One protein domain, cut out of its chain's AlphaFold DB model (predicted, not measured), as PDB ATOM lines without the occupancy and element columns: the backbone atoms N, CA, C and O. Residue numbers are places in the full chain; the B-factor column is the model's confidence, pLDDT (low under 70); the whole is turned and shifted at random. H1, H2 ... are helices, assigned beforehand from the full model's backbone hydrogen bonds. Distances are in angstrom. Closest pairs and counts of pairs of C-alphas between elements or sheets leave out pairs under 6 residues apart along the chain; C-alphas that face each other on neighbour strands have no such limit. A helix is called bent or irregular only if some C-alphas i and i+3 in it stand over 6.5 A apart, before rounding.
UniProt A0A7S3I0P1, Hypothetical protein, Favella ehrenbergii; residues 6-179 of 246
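What this domain is: This is residues 6 to 179 of the 246 residues of the protein "Hypothetical protein" of Favella ehrenbergii (UniProt A0A7S3I0P1). A long, slender bundle of four helices runs up and down along a rod, each of H1, H2, H3 and the arm H4a running against the one before it; the hairpin of H3 and H4a is the longest part and makes most of the rod's length. At the end where H1 begins, the last helix bends and its short arm H4b packs on the starts of H1 and H3. The printed part has 174 residues with four named helices, H1 to H4 in that order, and no named strand; the class is all helix. The whole is loose, with a radius of gyration of the C-alphas of 20.3 A and spans of 75 by 25 by 21 A.

Where its parts are: H1 covers residues 7 to 32, 36.4 A from first to last C-alpha, and begins at C-alpha 7 (166.496, 165.183, 88.115). It is neither bent nor irregular, but only just: C-alphas 29 and 32 are 6.5 A apart. H2, residues 50 to 77, is 39.4 A long, and H3, residues 83 to 121, is 54.6 A long and ends at C-alpha 121 (128.183, 153.062, 127.833). H4, residues 126 to 174, was assigned as one helix by its hydrogen bonds but is bent, with C-alphas 163 and 166 7.3 A apart. Its arms are H4a, residues 126 to 163 and 54.7 A long, and H4b, residues 166 to 174, ending at C-alpha 174 (165.617, 174.037, 84.237); they stand at a steep tilt of 52 degrees.

How they stand to each other: H1 and H2 form a hairpin and touch, closest at the C-alphas of Ala 22 and Gly 66, 4.3 A apart, at a shallow tilt of 31 degrees, opposite ways. H2 and H3 form a hairpin at a shallow tilt of 12 degrees; their closest C-alphas, of Trp 50 and Gly 112, are 4.8 A apart. In the hairpin of H3 and H4a, residues 109 to 120 touch residues 129 to 143, closest at the C-alphas of Ala 116 and Ala 136, 4.5 A apart. H1 touches H4a with residues 13 to 17 alone, closest at the C-alphas of Val 17 and Ser 157, 6.0 A apart. H4b touches H1 at a steep tilt of 62 degrees, with the closest C-alphas, of Val 7 and Gly 167, 4.8 A apart. H1 and H3 are apart. Every O i to N i+4 pair is within hydrogen-bond range in H2, H3, H4a and H4b, and 21 of 22 are in H1.

The domain as a whole: The C-alphas of Thr 125 and Asp 178, the two farthest apart, are 76.1 A apart. The printed part has no cut. The link from H1 to H2, residues 33 to 49, is long; those from H2 to H3 and H3 to H4 are tight. The mean pLDDT of the printed part is 91.1, and residues 122 to 129 are under 70.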
ATOM      1  N   SER A   6     170.110 162.728  90.300       82.12
ATOM      2  CA  SER A   6     169.712 163.227  88.984       82.12
ATOM      3  C   SER A   6     168.229 163.612  88.971       82.12
ATOM      4  O   SER A   6     167.394 162.933  89.578       82.12
ATOM      5  N   VAL A   7     167.885 164.697  88.268       86.25
ATOM      6  CA  VAL A   7     166.496 165.183  88.115       86.25
ATOM      7  C   VAL A   7     165.547 164.027  87.786       86.25
ATOM      8  O   VAL A   7     164.477 163.898  88.374       86.25
ATOM      9  N   THR A   8     165.975 163.114  86.911       88.38
ATOM     10  CA  THR A   8     165.221 161.908  86.560       88.38
ATOM     11  C   THR A   8     164.931 161.006  87.761       88.38
ATOM     12  O   THR A   8     163.800 160.543  87.892       88.38
ATOM     13  N   MET A   9     165.901 160.755  88.645       91.69
ATOM     14  CA  MET A   9     165.677 159.940  89.846       91.69
ATOM     15  C   MET A   9     164.676 160.604  90.787       91.69
ATOM     16  O   MET A   9     163.755 159.939  91.249       91.69
ATOM     17  N   SER A  10     164.768 161.923  90.968       93.88
ATOM     18  CA  SER A  10     163.795 162.677  91.771       93.88
ATOM     19  C   SER A  10     162.376 162.568  91.195       93.88
ATOM     20  O   SER A  10     161.417 162.290  91.916       93.88
ATOM     21  N   GLN A  11     162.228 162.678  89.870       93.19
ATOM     22  CA  GLN A  11     160.934 162.493  89.205       93.19
ATOM     23  C   GLN A  11     160.404 161.050  89.372       93.19
ATOM     24  O   GLN A  11     159.202 160.841  89.551       93.19
ATOM     25  N   VAL A  12     161.281 160.041  89.339       95.25
ATOM     26  CA  VAL A  12     160.914 158.632  89.565       95.25
ATOM     27  C   VAL A  12     160.518 158.374  91.022       95.25
ATOM     28  O   VAL A  12     159.593 157.602  91.267       95.25
ATOM     29  N   GLU A  13     161.153 159.029  91.990       96.00
ATOM     30  CA  GLU A  13     160.797 158.912  93.408       96.00
ATOM     31  C   GLU A  13     159.408 159.498  93.690       96.00
ATOM     32  O   GLU A  13     158.564 158.811  94.274       96.00
ATOM     33  N   PHE A  14     159.111 160.696  93.173       96.94
ATOM     34  CA  PHE A  14     157.759 161.270  93.220       96.94
ATOM     35  C   PHE A  14     156.727 160.331  92.573       96.94
ATOM     36  O   PHE A  14     155.633 160.128  93.111       96.94
ATOM     37  N   PHE A  15     157.081 159.700  91.446       97.56
ATOM     38  CA  PHE A  15     156.209 158.726  90.783       97.56
ATOM     39  C   PHE A  15     155.961 157.511  91.674       97.56
ATOM     40  O   PHE A  15     154.815 157.090  91.835       97.56
ATOM     41  N   GLY A  16     157.019 156.965  92.273       97.69
ATOM     42  CA  GLY A  16     156.951 155.820  93.171       97.69
ATOM     43  C   GLY A  16     156.046 156.080  94.371       97.69
ATOM     44  O   GLY A  16     155.205 155.237  94.691       97.69
ATOM     45  N   VAL A  17     156.149 157.262  94.985       97.50
ATOM     46  CA  VAL A  17     155.284 157.676  96.098       97.50
ATOM     47  C   VAL A  17     153.820 157.722  95.661       97.50
ATOM     48  O   VAL A  17     152.992 157.014  96.241       97.50
ATOM     49  N   ALA A  18     153.495 158.461  94.597       98.00
ATOM     50  CA  ALA A  18     152.118 158.568  94.112       98.00
ATOM     51  C   ALA A  18     151.530 157.208  93.697       98.00
ATOM     52  O   ALA A  18     150.378 156.882  94.007       98.00
ATOM     53  N   LEU A  19     152.338 156.380  93.031       98.00
ATOM     54  CA  LEU A  19     151.949 155.036  92.628       98.00
ATOM     55  C   LEU A  19     151.691 154.144  93.847       98.00
ATOM     56  O   LEU A  19     150.730 153.374  93.844       98.00
ATOM     57  N   SER A  20     152.503 154.257  94.902       97.00
ATOM     58  CA  SER A  20     152.308 153.497  96.140       97.00
ATOM     59  C   SER A  20     150.964 153.822  96.799       97.00
ATOM     60  O   SER A  20     150.252 152.905  97.218       97.00
ATOM     61  N   TRP A  21     150.557 155.099  96.805       96.50
ATOM     62  CA  TRP A  21     149.256 155.532  97.320       96.50
ATOM     63  C   TRP A  21     148.105 154.932  96.516       96.50
ATOM     64  O   TRP A  21     147.156 154.397  97.098       96.50
ATOM     65  N   ALA A  22     148.220 154.954  95.185       97.50
ATOM     66  CA  ALA A  22     147.231 154.368  94.288       97.50
ATOM     67  C   ALA A  22     147.100 152.852  94.497       97.50
ATOM     68  O   ALA A  22     145.995 152.332  94.666       97.50
ATOM     69  N   ILE A  23     148.229 152.136  94.516       96.88
ATOM     70  CA  ILE A  23     148.263 150.677  94.649       96.88
ATOM     71  C   ILE A  23     147.742 150.246  96.018       96.88
ATOM     72  O   ILE A  23     146.865 149.383  96.077       96.88
ATOM     73  N   SER A  24     148.242 150.843  97.104       95.31
ATOM     74  CA  SER A  24     147.790 150.536  98.466       95.31
ATOM     75  C   SER A  24     146.276 150.723  98.583       95.31
ATOM     76  O   SER A  24     145.542 149.786  98.920       95.31
ATOM     77  N   SER A  25     145.786 151.892  98.165       96.12
ATOM     78  CA  SER A  25     144.362 152.222  98.200       96.12
ATOM     79  C   SER A  25     143.513 151.257  97.366       96.12
ATOM     80  O   SER A  25     142.487 150.753  97.829       96.12
ATOM     81  N   GLY A  26     143.958 150.942  96.147       95.88
ATOM     82  CA  GLY A  26     143.263 150.024  95.249       95.88
ATOM     83  C   GLY A  26     143.209 148.593  95.786       95.88
ATOM     84  O   GLY A  26     142.155 147.952  95.749       95.88
ATOM     85  N   ILE A  27     144.315 148.088  96.339       96.00
ATOM     86  CA  ILE A  27     144.369 146.750  96.935       96.00
ATOM     87  C   ILE A  27     143.392 146.661  98.112       96.00
ATOM     88  O   ILE A  27     142.599 145.716  98.181       96.00
ATOM     89  N   TYR A  28     143.386 147.642  99.013       94.19
ATOM     90  CA  TYR A  28     142.445 147.637 100.129       94.19
ATOM     91  C   TYR A  28     140.989 147.734  99.669       94.19
ATOM     92  O   TYR A  28     140.169 146.927 100.117       94.19
ATOM     93  N   ALA A  29     140.675 148.632  98.732       93.94
ATOM     94  CA  ALA A  29     139.314 148.819  98.233       93.94
ATOM     95  C   ALA A  29     138.761 147.559  97.554       93.94
ATOM     96  O   ALA A  29     137.649 147.115  97.851       93.94
ATOM     97  N   PHE A  30     139.533 146.967  96.641       94.69
ATOM     98  CA  PHE A  30     139.016 145.943  95.733       94.69
ATOM     99  C   PHE A  30     139.314 144.515  96.184       94.69
ATOM    100  O   PHE A  30     138.514 143.611  95.924       94.69
ATOM    101  N   ARG A  31     140.430 144.283  96.884       91.62
ATOM    102  CA  ARG A  31     140.832 142.936  97.310       91.62
ATOM    103  C   ARG A  31     140.412 142.631  98.740       91.62
ATOM    104  O   ARG A  31     139.803 141.590  98.975       91.62
ATOM    105  N   TYR A  32     140.756 143.498  99.689       89.25
ATOM    106  CA  TYR A  32     140.604 143.170 101.109       89.25
ATOM    107  C   TYR A  32     139.239 143.552 101.682       89.25
ATOM    108  O   TYR A  32     138.694 142.801 102.492       89.25
ATOM    109  N   ARG A  33     138.655 144.667 101.234       88.00
ATOM    110  CA  ARG A  33     137.450 145.252 101.848       88.00
ATOM    111  C   ARG A  33     136.223 145.265 100.934       88.00
ATOM    112  O   ARG A  33     135.208 145.871 101.261       88.00
ATOM    113  N   SER A  34     136.281 144.548  99.813       87.81
ATOM    114  CA  SER A  34     135.192 144.476  98.827       87.81
ATOM    115  C   SER A  34     134.001 143.618  99.266       87.81
ATOM    116  O   SER A  34     132.922 143.702  98.680       87.81
ATOM    117  N   LYS A  35     134.160 142.785 100.303       87.56
ATOM    118  CA  LYS A  35     133.071 141.944 100.818       87.56
ATOM    119  C   LYS A  35     132.023 142.801 101.530       87.56
ATOM    120  O   LYS A  35     132.348 143.520 102.468       87.56
ATOM    121  N   SER A  36     130.749 142.619 101.182       81.00
ATOM    122  CA  SER A  36     129.624 143.344 101.800       81.00
ATOM    123  C   SER A  36     129.538 143.177 103.322       81.00
ATOM    124  O   SER A  36     129.107 144.089 104.020       81.00
ATOM    125  N   ALA A  37     129.980 142.031 103.845       86.75
ATOM    126  CA  ALA A  37     129.974 141.746 105.277       86.75
ATOM    127  C   ALA A  37     131.168 142.348 106.046       86.75
ATOM    128  O   ALA A  37     131.189 142.274 107.272       86.75
ATOM    129  N   TYR A  38     132.165 142.923 105.359       86.81
ATOM    130  CA  TYR A  38     133.413 143.375 105.987       86.81
ATOM    131  C   TYR A  38     133.158 144.382 107.118       86.81
ATOM    132  O   TYR A  38     133.686 144.238 108.216       86.81
ATOM    133  N   TYR A  39     132.268 145.347 106.885       90.00
ATOM    134  CA  TYR A  39     131.949 146.393 107.856       90.00
ATOM    135  C   TYR A  39     130.768 146.062 108.774       90.00
ATOM    136  O   TYR A  39     130.361 146.891 109.585       90.00
ATOM    137  N   THR A  40     130.181 144.865 108.677       87.56
ATOM    138  CA  THR A  40     129.012 144.513 109.498       87.56
ATOM    139  C   THR A  40     129.351 144.525 110.986       87.56
ATOM    140  O   THR A  40     128.564 145.019 111.789       87.56
ATOM    141  N   ALA A  41     130.550 144.059 111.348       83.81
ATOM    142  CA  ALA A  41     131.013 144.068 112.731       83.81
ATOM    143  C   ALA A  41     131.173 145.490 113.295       83.81
ATOM    144  O   ALA A  41     131.065 145.670 114.502       83.81
ATOM    145  N   THR A  42     131.370 146.508 112.454       86.62
ATOM    146  CA  THR A  42     131.645 147.875 112.918       86.62
ATOM    147  C   THR A  42     130.415 148.772 112.987       86.62
ATOM    148  O   THR A  42     130.507 149.900 113.472       86.62
ATOM    149  N   LYS A  43     129.257 148.293 112.522       87.06
ATOM    150  CA  LYS A  43     128.013 149.066 112.502       87.06
ATOM    151  C   LYS A  43     127.361 149.120 113.887       87.06
ATOM    152  O   LYS A  43     126.888 148.105 114.393       87.06
ATOM    153  N   MET A  44     127.274 150.316 114.465       84.00
ATOM    154  CA  MET A  44     126.664 150.539 115.780       84.00
ATOM    155  C   MET A  44     125.164 150.812 115.648       84.00
ATOM    156  O   MET A  44     124.747 151.852 115.139       84.00
ATOM    157  N   GLY A  45     124.339 149.872 116.113       76.06
ATOM    158  CA  GLY A  45     122.883 150.021 116.100       76.06
ATOM    159  C   GLY A  45     122.315 150.301 114.701       76.06
ATOM    160  O   GLY A  45     122.681 149.655 113.716       76.06
ATOM    161  N   THR A  46     121.390 151.258 114.618       75.62
ATOM    162  CA  THR A  46     120.744 151.681 113.361       75.62
ATOM    163  C   THR A  46     121.406 152.897 112.714       75.62
ATOM    164  O   THR A  46     120.937 153.345 111.670       75.62
ATOM    165  N   GLU A  47     122.460 153.443 113.320       73.50
ATOM    166  CA  GLU A  47     123.134 154.643 112.828       73.50
ATOM    167  C   GLU A  47     123.998 154.363 111.589       73.50
ATOM    168  O   GLU A  47     124.229 153.216 111.176       73.50
ATOM    169  N   SER A  48     124.478 155.450 110.980       85.88
ATOM    170  CA  SER A  48     125.475 155.412 109.915       85.88
ATOM    171  C   SER A  48     126.748 154.711 110.386       85.88
ATOM    172  O   SER A  48     127.253 154.957 111.479       85.88
ATOM    173  N   ASN A  49     127.312 153.861 109.529       91.81
ATOM    174  CA  ASN A  49     128.595 153.222 109.795       91.81
ATOM    175  C   ASN A  49     129.734 154.191 109.459       91.81
ATOM    176  O   ASN A  49     130.280 154.172 108.357       91.81
ATOM    177  N   TRP A  50     130.062 155.075 110.402       93.44
ATOM    178  CA  TRP A  50     131.067 156.123 110.205       93.44
ATOM    179  C   TRP A  50     132.444 155.573 109.827       93.44
ATOM    180  O   TRP A  50     133.118 156.174 108.994       93.44
ATOM    181  N   TYR A  51     132.825 154.407 110.360       93.75
ATOM    182  CA  TYR A  51     134.069 153.742 109.977       93.75
ATOM    183  C   TYR A  51     134.057 153.325 108.503       93.75
ATOM    184  O   TYR A  51     134.956 153.708 107.763       93.75
ATOM    185  N   GLU A  52     133.016 152.618 108.059       94.44
ATOM    186  CA  GLU A  52     132.880 152.210 106.655       94.44
ATOM    187  C   GLU A  52     132.919 153.405 105.706       94.44
ATOM    188  O   GLU A  52     133.600 153.368 104.682       94.44
ATOM    189  N   THR A  53     132.205 154.479 106.045       94.75
ATOM    190  CA  THR A  53     132.212 155.689 105.226       94.75
ATOM    191  C   THR A  53     133.595 156.339 105.214       94.75
ATOM    192  O   THR A  53     134.076 156.693 104.139       94.75
ATOM    193  N   SER A  54     134.254 156.458 106.374       96.25
ATOM    194  CA  SER A  54     135.609 157.016 106.468       96.25
ATOM    195  C   SER A  54     136.604 156.227 105.623       96.25
ATOM    196  O   SER A  54     137.399 156.816 104.897       96.25
ATOM    197  N   ASP A  55     136.510 154.900 105.655       95.56
ATOM    198  CA  ASP A  55     137.450 154.045 104.956       95.56
ATOM    199  C   ASP A  55     137.201 154.039 103.449       95.56
ATOM    200  O   ASP A  55     138.142 154.123 102.670       95.56
ATOM    201  N   LYS A  56     135.940 154.064 103.003       95.44
ATOM    202  CA  LYS A  56     135.640 154.249 101.575       95.44
ATOM    203  C   LYS A  56     136.154 155.591 101.061       95.44
ATOM    204  O   LYS A  56     136.749 155.624  99.990       95.44
ATOM    205  N   ILE A  57     135.949 156.679 101.807       96.75
ATOM    206  CA  ILE A  57     136.480 157.998 101.435       96.75
ATOM    207  C   ILE A  57     138.006 157.941 101.351       96.75
ATOM    208  O   ILE A  57     138.558 158.351 100.334       96.75
ATOM    209  N   ARG A  58     138.672 157.373 102.362       96.69
ATOM    210  CA  ARG A  58     140.128 157.196 102.370       96.69
ATOM    211  C   ARG A  58     140.615 156.435 101.142       96.69
ATOM    212  O   ARG A  58     141.500 156.911 100.447       96.69
ATOM    213  N   LEU A  59     140.036 155.271 100.869       96.75
ATOM    214  CA  LEU A  59     140.521 154.369  99.830       96.75
ATOM    215  C   LEU A  59     140.221 154.887  98.424       96.75
ATOM    216  O   LEU A  59     141.092 154.880  97.565       96.75
ATOM    217  N   TYR A  60     139.010 155.374  98.159       97.38
ATOM    218  CA  TYR A  60     138.708 155.928  96.837       97.38
ATOM    219  C   TYR A  60     139.355 157.299  96.626       97.38
ATOM    220  O   TYR A  60     139.779 157.596  95.512       97.38
ATOM    221  N   GLY A  61     139.479 158.105  97.682       96.81
ATOM    222  CA  GLY A  61     140.207 159.370  97.653       96.81
ATOM    223  C   GLY A  61     141.698 159.160  97.400       96.81
ATOM    224  O   GLY A  61     142.236 159.737  96.462       96.81
ATOM    225  N   GLY A  62     142.346 158.276  98.163       96.25
ATOM    226  CA  GLY A  62     143.756 157.927  97.990       96.25
ATOM    227  C   GLY A  62     144.043 157.292  96.630       96.25
ATOM    228  O   GLY A  62     145.040 157.623  95.995       96.25
ATOM    229  N   LEU A  63     143.126 156.458  96.122       97.31
ATOM    230  CA  LEU A  63     143.215 155.923  94.764       97.31
ATOM    231  C   LEU A  63     143.139 157.038  93.713       97.31
ATOM    232  O   LEU A  63     143.960 157.064  92.804       97.31
ATOM    233  N   ALA A  64     142.177 157.958  93.830       97.38
ATOM    234  CA  ALA A  64     142.010 159.052  92.877       97.38
ATOM    235  C   ALA A  64     143.213 160.010  92.880       97.38
ATOM    236  O   ALA A  64     143.746 160.311  91.813       97.38
ATOM    237  N   LEU A  65     143.664 160.440  94.065       96.81
ATOM    238  CA  LEU A  65     144.839 161.303  94.225       96.81
ATOM    239  C   LEU A  65     146.100 160.605  93.711       96.81
ATOM    240  O   LEU A  65     146.799 161.153  92.863       96.81
ATOM    241  N   GLY A  66     146.353 159.376  94.168       97.38
ATOM    242  CA  GLY A  66     147.523 158.601  93.770       97.38
ATOM    243  C   GLY A  66     147.562 158.341  92.266       97.38
ATOM    244  O   GLY A  66     148.597 158.539  91.643       97.38
ATOM    245  N   CYS A  67     146.441 157.956  91.646       97.94
ATOM    246  CA  CYS A  67     146.386 157.743  90.197       97.94
ATOM    247  C   CYS A  67     146.615 159.036  89.415       97.94
ATOM    248  O   CYS A  67     147.334 159.005  88.416       97.94
ATOM    249  N   LEU A  68     146.009 160.148  89.840       97.88
ATOM    250  CA  LEU A  68     146.180 161.434  89.170       97.88
ATOM    251  C   LEU A  68     147.645 161.875  89.232       97.88
ATOM    252  O   LEU A  68     148.241 162.100  88.184       97.88
ATOM    253  N   LEU A  69     148.231 161.888  90.431       98.06
ATOM    254  CA  LEU A  69     149.625 162.271  90.648       98.06
ATOM    255  C   LEU A  69     150.592 161.322  89.941       98.06
ATOM    256  O   LEU A  69     151.497 161.779  89.258       98.06
ATOM    257  N   ALA A  70     150.388 160.007  90.023       98.19
ATOM    258  CA  ALA A  70     151.258 159.044  89.349       98.19
ATOM    259  C   ALA A  70     151.193 159.208  87.827       98.19
ATOM    260  O   ALA A  70     152.211 159.103  87.150       98.19
ATOM    261  N   THR A  71     150.009 159.493  87.280       97.94
ATOM    262  CA  THR A  71     149.850 159.718  85.840       97.94
ATOM    263  C   THR A  71     150.540 161.006  85.414       97.94
ATOM    264  O   THR A  71     151.310 160.984  84.462       97.94
ATOM    265  N   THR A  72     150.309 162.121  86.109       96.69
ATOM    266  CA  THR A  72     150.916 163.413  85.743       96.69
ATOM    267  C   THR A  72     152.426 163.380  85.911       96.69
ATOM    268  O   THR A  72     153.147 163.845  85.033       96.69
ATOM    269  N   GLN A  73     152.900 162.718  86.962       97.06
ATOM    270  CA  GLN A  73     154.313 162.507  87.222       97.06
ATOM    271  C   GLN A  73     154.970 161.636  86.143       97.06
ATOM    272  O   GLN A  73     156.055 161.956  85.666       97.06
ATOM    273  N   LEU A  74     154.300 160.571  85.691       96.94
ATOM    274  CA  LEU A  74     154.783 159.746  84.584       96.94
ATOM    275  C   LEU A  74     154.838 160.534  83.269       96.94
ATOM    276  O   LEU A  74     155.798 160.409  82.514       96.94
ATOM    277  N   LEU A  75     153.825 161.360  82.996       96.25
ATOM    278  CA  LEU A  75     153.817 162.233  81.822       96.25
ATOM    279  C   LEU A  75     154.941 163.278  81.879       96.25
ATOM    280  O   LEU A  75     155.531 163.563  80.840       96.25
ATOM    281  N   ALA A  76     155.260 163.804  83.066       94.06
ATOM    282  CA  ALA A  76     156.382 164.716  83.272       94.06
ATOM    283  C   ALA A  76     157.736 164.027  83.032       94.06
ATOM    284  O   ALA A  76     158.574 164.572  82.323       94.06
ATOM    285  N   ILE A  77     157.920 162.785  83.505       93.94
ATOM    286  CA  ILE A  77     159.130 161.983  83.224       93.94
ATOM    287  C   ILE A  77     159.378 161.841  81.711       93.94
ATOM    288  O   ILE A  77     160.524 161.856  81.270       93.94
ATOM    289  N   PHE A  78     158.318 161.711  80.909       93.75
ATOM    290  CA  PHE A  78     158.417 161.608  79.448       93.75
ATOM    291  C   PHE A  78     158.407 162.959  78.713       93.75
ATOM    292  O   PHE A  78     158.368 162.968  77.483       93.75
ATOM    293  N   GLY A  79     158.411 164.087  79.430       89.88
ATOM    294  CA  GLY A  79     158.370 165.428  78.838       89.88
ATOM    295  C   GLY A  79     157.063 165.755  78.104       89.88
ATOM    296  O   GLY A  79     157.034 166.642  77.257       89.88
ATOM    297  N   ILE A  80     155.978 165.022  78.381       92.69
ATOM    298  CA  ILE A  80     154.657 165.252  77.768       92.69
ATOM    299  C   ILE A  80     153.921 166.382  78.495       92.69
ATOM    300  O   ILE A  80     153.200 167.165  77.877       92.69
ATOM    301  N   VAL A  81     154.080 166.445  79.815       90.81
ATOM    302  CA  VAL A  81     153.559 167.510  80.677       90.81
ATOM    303  C   VAL A  81     154.746 168.321  81.180       90.81
ATOM    304  O   VAL A  81     155.748 167.735  81.579       90.81
ATOM    305  N   THR A  82     154.632 169.651  81.168       89.56
ATOM    306  CA  THR A  82     155.687 170.532  81.685       89.56
ATOM    307  C   THR A  82     155.880 170.322  83.186       89.56
ATOM    308  O   THR A  82     154.907 170.081  83.918       89.56
ATOM    309  N   SER A  83     157.121 170.423  83.670       89.50
ATOM    310  CA  SER A  83     157.422 170.225  85.091       89.50
ATOM    311  C   SER A  83     156.663 171.208  85.988       89.50
ATOM    312  O   SER A  83     156.228 170.819  87.068       89.50
ATOM    313  N   GLN A  84     156.386 172.427  85.518       89.12
ATOM    314  CA  GLN A  84     155.600 173.439  86.231       89.12
ATOM    315  C   GLN A  84     154.132 173.029  86.381       89.12
ATOM    316  O   GLN A  84     153.563 173.143  87.468       89.12
ATOM    317  N   LEU A  85     153.501 172.507  85.319       91.75
ATOM    318  CA  LEU A  85     152.115 172.039  85.404       91.75
ATOM    319  C   LEU A  85     152.016 170.825  86.331       91.75
ATOM    320  O   LEU A  85     151.107 170.748  87.158       91.75
ATOM    321  N   ASN A  86     152.962 169.893  86.226       95.38
ATOM    322  CA  ASN A  86     153.047 168.777  87.158       95.38
ATOM    323  C   ASN A  86     153.247 169.273  88.602       95.38
ATOM    324  O   ASN A  86     152.553 168.810  89.506       95.38
ATOM    325  N   GLY A  87     154.111 170.268  88.810       94.56
ATOM    326  CA  GLY A  87     154.345 170.886  90.110       94.56
ATOM    327  C   GLY A  87     153.103 171.518  90.724       94.56
ATOM    328  O   GLY A  87     152.780 171.264  91.886       94.56
ATOM    329  N   LEU A  88     152.329 172.250  89.922       95.00
ATOM    330  CA  LEU A  88     151.050 172.814  90.346       95.00
ATOM    331  C   LEU A  88     150.062 171.722  90.779       95.00
ATOM    332  O   LEU A  88     149.374 171.871  91.792       95.00
ATOM    333  N   ILE A  89     150.000 170.611  90.042       96.69
ATOM    334  CA  ILE A  89     149.142 169.476  90.398       96.69
ATOM    335  C   ILE A  89     149.607 168.860  91.721       96.69
ATOM    336  O   ILE A  89     148.772 168.600  92.585       96.69
ATOM    337  N   TRP A  90     150.909 168.691  91.944       96.69
ATOM    338  CA  TRP A  90     151.427 168.213  93.229       96.69
ATOM    339  C   TRP A  90     151.066 169.131  94.394       96.69
ATOM    340  O   TRP A  90     150.612 168.642  95.427       96.69
ATOM    341  N   MET A  91     151.175 170.449  94.228       94.88
ATOM    342  CA  MET A  91     150.821 171.404  95.282       94.88
ATOM    343  C   MET A  91     149.314 171.430  95.573       94.88
ATOM    344  O   MET A  91     148.895 171.364  96.732       94.88
ATOM    345  N   LEU A  92     148.477 171.490  94.534       95.56
ATOM    346  CA  LEU A  92     147.024 171.602  94.694       95.56
ATOM    347  C   LEU A  92     146.367 170.268  95.045       95.56
ATOM    348  O   LEU A  92     145.553 170.193  95.961       95.56
ATOM    349  N   VAL A  93     146.689 169.206  94.313       95.25
ATOM    350  CA  VAL A  93     146.063 167.889  94.478       95.25
ATOM    351  C   VAL A  93     146.772 167.100  95.571       95.25
ATOM    352  O   VAL A  93     146.113 166.632  96.496       95.25
ATOM    353  N   GLY A  94     148.097 166.970  95.490       93.00
ATOM    354  CA  GLY A  94     148.885 166.241  96.487       93.00
ATOM    355  C   GLY A  94     148.894 166.941  97.842       93.00
ATOM    356  O   GLY A  94     148.545 166.329  98.848       93.00
ATOM    357  N   GLY A  95     149.212 168.234  97.858       93.81
ATOM    358  CA  GLY A  95     149.216 169.059  99.063       93.81
ATOM    359  C   GLY A  95     147.805 169.332  99.582       93.81
ATOM    360  O   GLY A  95     147.344 168.700 100.533       93.81
ATOM    361  N   LEU A  96     147.097 170.289  98.972       95.06
ATOM    362  CA  LEU A  96     145.798 170.740  99.489       95.06
ATOM    363  C   LEU A  96     144.717 169.647  99.429       95.06
ATOM    364  O   LEU A  96     143.999 169.439 100.409       95.06
ATOM    365  N   GLY A  97     144.612 168.922  98.314       95.19
ATOM    366  CA  GLY A  97     143.671 167.811  98.163       95.19
ATOM    367  C   GLY A  97     143.926 166.682  99.166       95.19
ATOM    368  O   GLY A  97     142.980 166.202  99.795       95.19
ATOM    369  N   GLY A  98     145.196 166.318  99.380       94.88
ATOM    370  CA  GLY A  98     145.613 165.363 100.406       94.88
ATOM    371  C   GLY A  98     145.229 165.809 101.819       94.88
ATOM    372  O   GLY A  98     144.614 165.040 102.560       94.88
ATOM    373  N   MET A  99     145.484 167.073 102.176       95.69
ATOM    374  CA  MET A  99     145.097 167.630 103.480       95.69
ATOM    375  C   MET A  99     143.581 167.593 103.714       95.69
ATOM    376  O   MET A  99     143.129 167.196 104.790       95.69
ATOM    377  N   ILE A 100     142.784 167.977 102.711       97.12
ATOM    378  CA  ILE A 100     141.316 167.947 102.798       97.12
ATOM    379  C   ILE A 100     140.821 166.509 102.976       97.12
ATOM    380  O   ILE A 100     139.953 166.256 103.818       97.12
ATOM    381  N   LEU A 101     141.379 165.563 102.215       96.12
ATOM    382  CA  LEU A 101     141.043 164.149 102.342       96.12
ATOM    383  C   LEU A 101     141.366 163.633 103.750       96.12
ATOM    384  O   LEU A 101     140.501 163.031 104.391       96.12
ATOM    385  N   HIS A 102     142.573 163.902 104.248       95.38
ATOM    386  CA  HIS A 102     143.011 163.472 105.573       95.38
ATOM    387  C   HIS A 102     142.116 164.052 106.680       95.38
ATOM    388  O   HIS A 102     141.671 163.323 107.569       95.38
ATOM    389  N   LEU A 103     141.751 165.337 106.588       97.12
ATOM    390  CA  LEU A 103     140.817 165.973 107.519       97.12
ATOM    391  C   LEU A 103     139.437 165.301 107.496       97.12
ATOM    392  O   LEU A 103     138.890 164.976 108.553       97.12
ATOM    393  N   ALA A 104     138.876 165.065 106.307       97.00
ATOM    394  CA  ALA A 104     137.574 164.419 106.162       97.00
ATOM    395  C   ALA A 104     137.570 163.009 106.775       97.00
ATOM    396  O   ALA A 104     136.654 162.656 107.524       97.00
ATOM    397  N   VAL A 105     138.615 162.217 106.516       97.44
ATOM    398  CA  VAL A 105     138.787 160.880 107.103       97.44
ATOM    399  C   VAL A 105     138.927 160.968 108.624       97.44
ATOM    400  O   VAL A 105     138.251 160.224 109.338       97.44
ATOM    401  N   GLY A 106     139.733 161.903 109.131       96.75
ATOM    402  CA  GLY A 106     139.943 162.124 110.563       96.75
ATOM    403  C   GLY A 106     138.649 162.444 111.315       96.75
ATOM    404  O   GLY A 106     138.349 161.802 112.324       96.75
ATOM    405  N   VAL A 107     137.830 163.364 110.792       97.00
ATOM    406  CA  VAL A 107     136.521 163.708 111.378       97.00
ATOM    407  C   VAL A 107     135.597 162.491 111.405       97.00
ATOM    408  O   VAL A 107     134.986 162.193 112.431       97.00
ATOM    409  N   MET A 108     135.513 161.739 110.307       95.94
ATOM    410  CA  MET A 108     134.628 160.574 110.219       95.94
ATOM    411  C   MET A 108     135.076 159.436 111.148       95.94
ATOM    412  O   MET A 108     134.243 158.786 111.783       95.94
ATOM    413  N   ARG A 109     136.388 159.227 111.296       95.38
ATOM    414  CA  ARG A 109     136.953 158.281 112.268       95.38
ATOM    415  C   ARG A 109     136.682 158.706 113.704       95.38
ATOM    416  O   ARG A 109     136.316 157.861 114.519       95.38
ATOM    417  N   PHE A 110     136.802 159.995 114.009       95.31
ATOM    418  CA  PHE A 110     136.435 160.535 115.316       95.31
ATOM    419  C   PHE A 110     134.960 160.260 115.639       95.31
ATOM    420  O   PHE A 110     134.660 159.691 116.689       95.31
ATOM    421  N   LEU A 111     134.047 160.541 114.702       94.19
ATOM    422  CA  LEU A 111     132.622 160.219 114.852       94.19
ATOM    423  C   LEU A 111     132.376 158.714 115.047       94.19
ATOM    424  O   LEU A 111     131.535 158.325 115.857       94.19
ATOM    425  N   GLY A 112     133.127 157.856 114.350       93.00
ATOM    426  CA  GLY A 112     133.062 156.403 114.526       93.00
ATOM    427  C   GLY A 112     133.513 155.933 115.909       93.00
ATOM    428  O   GLY A 112     132.861 155.071 116.502       93.00
ATOM    429  N   MET A 113     134.584 156.518 116.452       91.81
ATOM    430  CA  MET A 113     135.039 156.234 117.817       91.81
ATOM    431  C   MET A 113     134.024 156.716 118.858       91.81
ATOM    432  O   MET A 113     133.693 155.964 119.771       91.81
ATOM    433  N   GLU A 114     133.473 157.918 118.690       91.75
ATOM    434  CA  GLU A 114     132.416 158.450 119.556       91.75
ATOM    435  C   GLU A 114     131.171 157.555 119.557       91.75
ATOM    436  O   GLU A 114     130.640 157.223 120.618       91.75
ATOM    437  N   ALA A 115     130.726 157.099 118.381       89.94
ATOM    438  CA  ALA A 115     129.606 156.168 118.264       89.94
ATOM    439  C   ALA A 115     129.895 154.827 118.967       89.94
ATOM    440  O   ALA A 115     129.031 154.290 119.663       89.94
ATOM    441  N   ALA A 116     131.120 154.304 118.840       89.12
ATOM    442  CA  ALA A 116     131.539 153.079 119.519       89.12
ATOM    443  C   ALA A 116     131.529 153.240 121.051       89.12
ATOM    444  O   ALA A 116     130.961 152.403 121.757       89.12
ATOM    445  N   VAL A 117     132.090 154.337 121.569       87.69
ATOM    446  CA  VAL A 117     132.109 154.628 123.011       87.69
ATOM    447  C   VAL A 117     130.686 154.773 123.548       87.69
ATOM    448  O   VAL A 117     130.333 154.095 124.516       87.69
ATOM    449  N   LYS A 118     129.830 155.560 122.888       86.94
ATOM    450  CA  LYS A 118     128.423 155.735 123.287       86.94
ATOM    451  C   LYS A 118     127.663 154.410 123.320       86.94
ATOM    452  O   LYS A 118     126.951 154.140 124.287       86.94
ATOM    453  N   ASN A 119     127.855 153.551 122.316       83.00
ATOM    454  CA  ASN A 119     127.199 152.241 122.271       83.00
ATOM    455  C   ASN A 119     127.653 151.311 123.415       83.00
ATOM    456  O   ASN A 119     126.864 150.492 123.881       83.00
ATOM    457  N   SER A 120     128.891 151.456 123.904       81.00
ATOM    458  CA  SER A 120     129.405 150.679 125.043       81.00
ATOM    459  C   SER A 120     128.882 151.152 126.411       81.00
ATOM    460  O   SER A 120     128.734 150.343 127.330       81.00
ATOM    461  N   GLN A 121     128.553 152.442 126.552       76.25
ATOM    462  CA  GLN A 121     128.183 153.062 127.833       76.25
ATOM    463  C   GLN A 121     126.712 152.853 128.237       76.25
ATOM    464  O   GLN A 121     126.399 152.863 129.423       76.25
ATOM    465  N   GLY A 122     125.798 152.631 127.288       63.34
ATOM    466  CA  GLY A 122     124.352 152.509 127.547       63.34
ATOM    467  C   GLY A 122     123.879 151.151 128.088       63.34
ATOM    468  O   GLY A 122     122.761 150.737 127.782       63.34
ATOM    469  N   THR A 123     124.718 150.413 128.817       59.53
ATOM    470  CA  THR A 123     124.542 148.963 128.978       59.53
ATOM    471  C   THR A 123     124.122 148.550 130.391       59.53
ATOM    472  O   THR A 123     124.822 148.838 131.355       59.53
ATOM    473  N   VAL A 124     122.976 147.863 130.514       60.28
ATOM    474  CA  VAL A 124     122.314 147.554 131.804       60.28
ATOM    475  C   VAL A 124     122.401 146.060 132.181       60.28
ATOM    476  O   VAL A 124     122.178 145.703 133.334       60.28
ATOM    477  N   THR A 125     122.776 145.171 131.247       68.62
ATOM    478  CA  THR A 125     122.928 143.722 131.498       68.62
ATOM    479  C   THR A 125     124.322 143.201 131.113       68.62
ATOM    480  O   THR A 125     124.975 143.733 130.216       68.62
ATOM    481  N   LEU A 126     124.786 142.133 131.780       63.03
ATOM    482  CA  LEU A 126     126.086 141.477 131.529       63.03
ATOM    483  C   LEU A 126     126.230 140.951 130.086       63.03
ATOM    484  O   LEU A 126     127.307 141.026 129.490       63.03
ATOM    485  N   THR A 127     125.140 140.441 129.514       67.88
ATOM    486  CA  THR A 127     125.106 139.898 128.150       67.88
ATOM    487  C   THR A 127     125.254 141.007 127.110       67.88
ATOM    488  O   THR A 127     126.042 140.876 126.172       67.88
ATOM    489  N   ASP A 128     124.571 142.137 127.317       65.75
ATOM    490  CA  ASP A 128     124.679 143.301 126.437       65.75
ATOM    491  C   ASP A 128     126.057 143.961 126.545       65.75
ATOM    492  O   ASP A 128     126.591 144.427 125.538       65.75
ATOM    493  N   PHE A 129     126.656 143.970 127.744       66.56
ATOM    494  CA  PHE A 129     127.991 144.537 127.966       66.56
ATOM    495  C   PHE A 129     129.038 143.772 127.165       66.56
ATOM    496  O   PHE A 129     129.891 144.372 126.514       66.56
ATOM    497  N   THR A 130     128.923 142.445 127.144       72.31
ATOM    498  CA  THR A 130     129.837 141.588 126.388       72.31
ATOM    499  C   THR A 130     129.666 141.804 124.883       72.31
ATOM    500  O   THR A 130     130.648 142.038 124.188       72.31
ATOM    501  N   ALA A 131     128.435 141.801 124.361       78.50
ATOM    502  CA  ALA A 131     128.202 141.952 122.923       78.50
ATOM    503  C   ALA A 131     128.549 143.362 122.402       78.50
ATOM    504  O   ALA A 131     129.325 143.499 121.454       78.50
ATOM    505  N   LYS A 132     128.019 144.418 123.034       81.38
ATOM    506  CA  LYS A 132     128.248 145.808 122.604       81.38
ATOM    507  C   LYS A 132     129.660 146.288 122.916       81.38
ATOM    508  O   LYS A 132     130.240 147.012 122.114       81.38
ATOM    509  N   GLY A 133     130.227 145.865 124.047       79.81
ATOM    510  CA  GLY A 133     131.601 146.187 124.429       79.81
ATOM    511  C   GLY A 133     132.627 145.571 123.479       79.81
ATOM    512  O   GLY A 133     133.525 146.274 123.021       79.81
ATOM    513  N   VAL A 134     132.461 144.295 123.107       83.31
ATOM    514  CA  VAL A 134     133.328 143.641 122.107       83.31
ATOM    515  C   VAL A 134     133.207 144.330 120.751       83.31
ATOM    516  O   VAL A 134     134.223 144.594 120.111       83.31
ATOM    517  N   GLN A 135     131.989 144.675 120.332       86.25
ATOM    518  CA  GLN A 135     131.767 145.372 119.070       86.25
ATOM    519  C   GLN A 135     132.433 146.758 119.051       86.25
ATOM    520  O   GLN A 135     133.162 147.088 118.117       86.25
ATOM    521  N   ALA A 136     132.221 147.557 120.101       87.38
ATOM    522  CA  ALA A 136     132.840 148.870 120.255       87.38
ATOM    523  C   ALA A 136     134.373 148.776 120.264       87.38
ATOM    524  O   ALA A 136     135.043 149.536 119.564       87.38
ATOM    525  N   GLY A 137     134.923 147.804 120.999       87.25
ATOM    526  CA  GLY A 137     136.354 147.523 121.030       87.25
ATOM    527  C   GLY A 137     136.910 147.180 119.647       87.25
ATOM    528  O   GLY A 137     137.913 147.761 119.239       87.25
ATOM    529  N   ALA A 138     136.233 146.306 118.896       87.56
ATOM    530  CA  ALA A 138     136.638 145.937 117.540       87.56
ATOM    531  C   ALA A 138     136.665 147.147 116.590       87.56
ATOM    532  O   ALA A 138     137.636 147.318 115.856       87.56
ATOM    533  N   THR A 139     135.656 148.023 116.642       90.69
ATOM    534  CA  THR A 139     135.630 149.251 115.827       90.69
ATOM    535  C   THR A 139     136.756 150.211 116.191       90.69
ATOM    536  O   THR A 139     137.420 150.732 115.298       90.69
ATOM    537  N   ILE A 140     137.009 150.438 117.484       92.31
ATOM    538  CA  ILE A 140     138.090 151.331 117.926       92.31
ATOM    539  C   ILE A 140     139.454 150.778 117.500       92.31
ATOM    540  O   ILE A 140     140.293 151.536 117.019       92.31
ATOM    541  N   VAL A 141     139.676 149.468 117.647       92.94
ATOM    542  CA  VAL A 141     140.919 148.816 117.209       92.94
ATOM    543  C   VAL A 141     141.087 148.920 115.695       92.94
ATOM    544  O   VAL A 141     142.178 149.261 115.249       92.94
ATOM    545  N   ALA A 142     140.027 148.703 114.912       92.38
ATOM    546  CA  ALA A 142     140.075 148.844 113.457       92.38
ATOM    547  C   ALA A 142     140.418 150.282 113.028       92.38
ATOM    548  O   ALA A 142     141.354 150.488 112.263       92.38
ATOM    549  N   ILE A 143     139.734 151.287 113.592       95.25
ATOM    550  CA  ILE A 143     139.997 152.706 113.301       95.25
ATOM    551  C   ILE A 143     141.440 153.087 113.651       95.25
ATOM    552  O   ILE A 143     142.109 153.762 112.867       95.25
ATOM    553  N   LYS A 144     141.929 152.674 114.827       95.19
ATOM    554  CA  LYS A 144     143.303 152.962 115.262       95.19
ATOM    555  C   LYS A 144     144.341 152.238 114.413       95.19
ATOM    556  O   LYS A 144     145.374 152.831 114.124       95.19
ATOM    557  N   GLY A 145     144.064 150.994 114.023       95.19
ATOM    558  CA  GLY A 145     144.917 150.220 113.124       95.19
ATOM    559  C   GLY A 145     145.117 150.944 111.799       95.19
ATOM    560  O   GLY A 145     146.253 151.226 111.432       95.19
ATOM    561  N   ASP A 146     144.024 151.350 111.154       95.12
ATOM    562  CA  ASP A 146     144.105 152.077 109.884       95.12
ATOM    563  C   ASP A 146     144.744 153.462 110.042       95.12
ATOM    564  O   ASP A 146     145.493 153.899 109.181       95.12
ATOM    565  N   THR A 147     144.474 154.165 111.147       95.50
ATOM    566  CA  THR A 147     145.084 155.482 111.407       95.50
ATOM    567  C   THR A 147     146.597 155.373 111.594       95.50
ATOM    568  O   THR A 147     147.332 156.252 111.158       95.50
ATOM    569  N   MET A 148     147.069 154.300 112.234       96.50
ATOM    570  CA  MET A 148     148.500 154.035 112.371       96.50
ATOM    571  C   MET A 148     149.129 153.692 111.019       96.50
ATOM    572  O   MET A 148     150.203 154.195 110.710       96.50
ATOM    573  N   GLU A 149     148.468 152.855 110.218       94.31
ATOM    574  CA  GLU A 149     148.938 152.526 108.870       94.31
ATOM    575  C   GLU A 149     149.058 153.779 107.995       94.31
ATOM    576  O   GLU A 149     150.103 153.985 107.378       94.31
ATOM    577  N   ASP A 150     148.043 154.646 108.011       94.56
ATOM    578  CA  ASP A 150     148.058 155.914 107.276       94.56
ATOM    579  C   ASP A 150     149.202 156.815 107.740       94.56
ATOM    580  O   ASP A 150     149.978 157.282 106.917       94.56
ATOM    581  N   ALA A 151     149.377 156.993 109.053       95.69
ATOM    582  CA  ALA A 151     150.454 157.823 109.590       95.69
ATOM    583  C   ALA A 151     151.848 157.313 109.186       95.69
ATOM    584  O   ALA A 151     152.745 158.107 108.907       95.69
ATOM    585  N   VAL A 152     152.038 155.990 109.144       96.00
ATOM    586  CA  VAL A 152     153.296 155.380 108.692       96.00
ATOM    587  C   VAL A 152     153.498 155.599 107.196       96.00
ATOM    588  O   VAL A 152     154.599 155.968 106.788       96.00
ATOM    589  N   MET A 153     152.459 155.392 106.382       94.38
ATOM    590  CA  MET A 153     152.528 155.654 104.946       94.38
ATOM    591  C   MET A 153     152.822 157.127 104.659       94.38
ATOM    592  O   MET A 153     153.708 157.413 103.854       94.38
ATOM    593  N   ASP A 154     152.146 158.051 105.335       93.31
ATOM    594  CA  ASP A 154     152.336 159.490 105.165       93.31
ATOM    595  C   ASP A 154     153.757 159.900 105.558       93.31
ATOM    596  O   ASP A 154     154.439 160.562 104.779       93.31
ATOM    597  N   ALA A 155     154.254 159.438 106.709       95.75
ATOM    598  CA  ALA A 155     155.615 159.732 107.152       95.75
ATOM    599  C   ALA A 155     156.676 159.188 106.180       95.75
ATOM    600  O   ALA A 155     157.602 159.907 105.810       95.75
ATOM    601  N   ALA A 156     156.532 157.935 105.732       95.75
ATOM    602  CA  ALA A 156     157.436 157.346 104.746       95.75
ATOM    603  C   ALA A 156     157.411 158.123 103.420       95.75
ATOM    604  O   ALA A 156     158.459 158.376 102.827       95.75
ATOM    605  N   SER A 157     156.221 158.544 102.989       94.75
ATOM    606  CA  SER A 157     156.045 159.330 101.768       94.75
ATOM    607  C   SER A 157     156.679 160.709 101.895       94.75
ATOM    608  O   SER A 157     157.375 161.136 100.984       94.75
ATOM    609  N   MET A 158     156.503 161.387 103.032       94.19
ATOM    610  CA  MET A 158     157.129 162.684 103.294       94.19
ATOM    611  C   MET A 158     158.652 162.594 103.279       94.19
ATOM    612  O   MET A 158     159.294 163.457 102.695       94.19
ATOM    613  N   ILE A 159     159.235 161.551 103.880       95.88
ATOM    614  CA  ILE A 159     160.689 161.344 103.863       95.88
ATOM    615  C   ILE A 159     161.187 161.141 102.428       95.88
ATOM    616  O   ILE A 159     162.167 161.768 102.034       95.88
ATOM    617  N   ALA A 160     160.504 160.301 101.643       94.69
ATOM    618  CA  ALA A 160     160.864 160.065 100.247       94.69
ATOM    619  C   ALA A 160     160.745 161.344  99.400       94.69
ATOM    620  O   ALA A 160     161.682 161.712  98.701       94.69
ATOM    621  N   LEU A 161     159.629 162.069  99.518       95.31
ATOM    622  CA  LEU A 161     159.419 163.324  98.794       95.31
ATOM    623  C   LEU A 161     160.426 164.400  99.211       95.31
ATOM    624  O   LEU A 161     160.924 165.113  98.351       95.31
ATOM    625  N   ALA A 162     160.760 164.505 100.500       94.50
ATOM    626  CA  ALA A 162     161.760 165.454 100.982       94.50
ATOM    627  C   ALA A 162     163.163 165.135 100.444       94.50
ATOM    628  O   ALA A 162     163.887 166.055 100.075       94.50
ATOM    629  N   GLY A 163     163.528 163.851 100.355       93.69
ATOM    630  CA  GLY A 163     164.792 163.418  99.752       93.69
ATOM    631  C   GLY A 163     164.886 163.729  98.254       93.69
ATOM    632  O   GLY A 163     165.954 164.096  97.774       93.69
ATOM    633  N   ALA A 164     163.762 163.653  97.540       94.56
ATOM    634  CA  ALA A 164     163.662 163.960  96.114       94.56
ATOM    635  C   ALA A 164     163.400 165.444  95.803       94.56
ATOM    636  O   ALA A 164     163.447 165.847  94.639       94.56
ATOM    637  N   ALA A 165     163.052 166.254  96.806       92.94
ATOM    638  CA  ALA A 165     162.504 167.589  96.585       92.94
ATOM    639  C   ALA A 165     163.485 168.487  95.828       92.94
ATOM    640  O   ALA A 165     163.085 169.141  94.870       92.94
ATOM    641  N   GLU A 166     164.762 168.485  96.215       91.69
ATOM    642  CA  GLU A 166     165.789 169.335  95.601       91.69
ATOM    643  C   GLU A 166     165.910 169.083  94.093       91.69
ATOM    644  O   GLU A 166     165.754 170.009  93.299       91.69
ATOM    645  N   GLY A 167     166.096 167.827  93.676       91.56
ATOM    646  CA  GLY A 167     166.213 167.493  92.256       91.56
ATOM    647  C   GLY A 167     164.908 167.695  91.482       91.56
ATOM    648  O   GLY A 167     164.936 167.995  90.288       91.56
ATOM    649  N   TRP A 168     163.757 167.585  92.150       93.19
ATOM    650  CA  TRP A 168     162.458 167.872  91.547       93.19
ATOM    651  C   TRP A 168     162.244 169.376  91.310       93.19
ATOM    652  O   TRP A 168     161.858 169.770  90.208       93.19
ATOM    653  N   TYR A 169     162.576 170.228  92.289       92.06
ATOM    654  CA  TYR A 169     162.565 171.687  92.130       92.06
ATOM    655  C   TYR A 169     163.591 172.159  91.102       92.06
ATOM    656  O   TYR A 169     163.272 173.004  90.270       92.06
ATOM    657  N   PHE A 170     164.784 171.566  91.088       90.25
ATOM    658  CA  PHE A 170     165.788 171.857  90.068       90.25
ATOM    659  C   PHE A 170     165.314 171.469  88.659       90.25
ATOM    660  O   PHE A 170     165.576 172.178  87.692       90.25
ATOM    661  N   GLY A 171     164.556 170.374  88.530       89.44
ATOM    662  CA  GLY A 171     163.881 170.024  87.281       89.44
ATOM    663  C   GLY A 171     162.889 171.097  86.825       89.44
ATOM    664  O   GLY A 171     162.899 171.478  85.660       89.44
ATOM    665  N   MET A 172     162.081 171.633  87.743       90.56
ATOM    666  CA  MET A 172     161.163 172.737  87.432       90.56
ATOM    667  C   MET A 172     161.894 174.024  87.040       90.56
ATOM    668  O   MET A 172     161.435 174.707  86.133       90.56
ATOM    669  N   TRP A 173     163.022 174.327  87.688       90.69
ATOM    670  CA  TRP A 173     163.875 175.464  87.344       90.69
ATOM    671  C   TRP A 173     164.416 175.363  85.916       90.69
ATOM    672  O   TRP A 173     164.266 176.289  85.125       90.69
ATOM    673  N   ASN A 174     165.011 174.222  85.560       88.88
ATOM    674  CA  ASN A 174     165.617 174.037  84.237       88.88
ATOM    675  C   ASN A 174     164.596 174.024  83.094       88.88
ATOM    676  O   ASN A 174     164.955 174.328  81.959       88.88
ATOM    677  N   ASP A 175     163.348 173.665  83.388       88.69
ATOM    678  CA  ASP A 175     162.258 173.684  82.415       88.69
ATOM    679  C   ASP A 175     161.598 175.071  82.287       88.69
ATOM    680  O   ASP A 175     160.713 175.236  81.445       88.69
ATOM    681  N   ALA A 176     161.936 176.036  83.150       89.56
ATOM    682  CA  ALA A 176     161.355 177.380  83.147       89.56
ATOM    683  C   ALA A 176     162.016 178.276  82.090       89.56
ATOM    684  O   ALA A 176     163.175 178.063  81.725       89.56
ATOM    685  N   THR A 177     161.282 179.272  81.587       92.06
ATOM    686  CA  THR A 177     161.865 180.274  80.680       92.06
ATOM    687  C   THR A 177     162.806 181.216  81.428       92.06
ATOM    688  O   THR A 177     162.738 181.328  82.650       92.06
ATOM    689  N   ASP A 178     163.668 181.928  80.700       94.25
ATOM    690  CA  ASP A 178     164.572 182.919  81.300       94.25
ATOM    691  C   ASP A 178     163.792 184.003  82.064       94.25
ATOM    692  O   ASP A 178     164.218 184.432  83.135       94.25
ATOM    693  N   GLU A 179     162.628 184.419  81.547       93.56
ATOM    694  CA  GLU A 179     161.762 185.368  82.250       93.56
ATOM    695  C   GLU A 179     161.202 184.781  83.553       93.56
ATOM    696  O   GLU A 179     161.257 185.441  84.587       93.56
TER     697      GLU A 179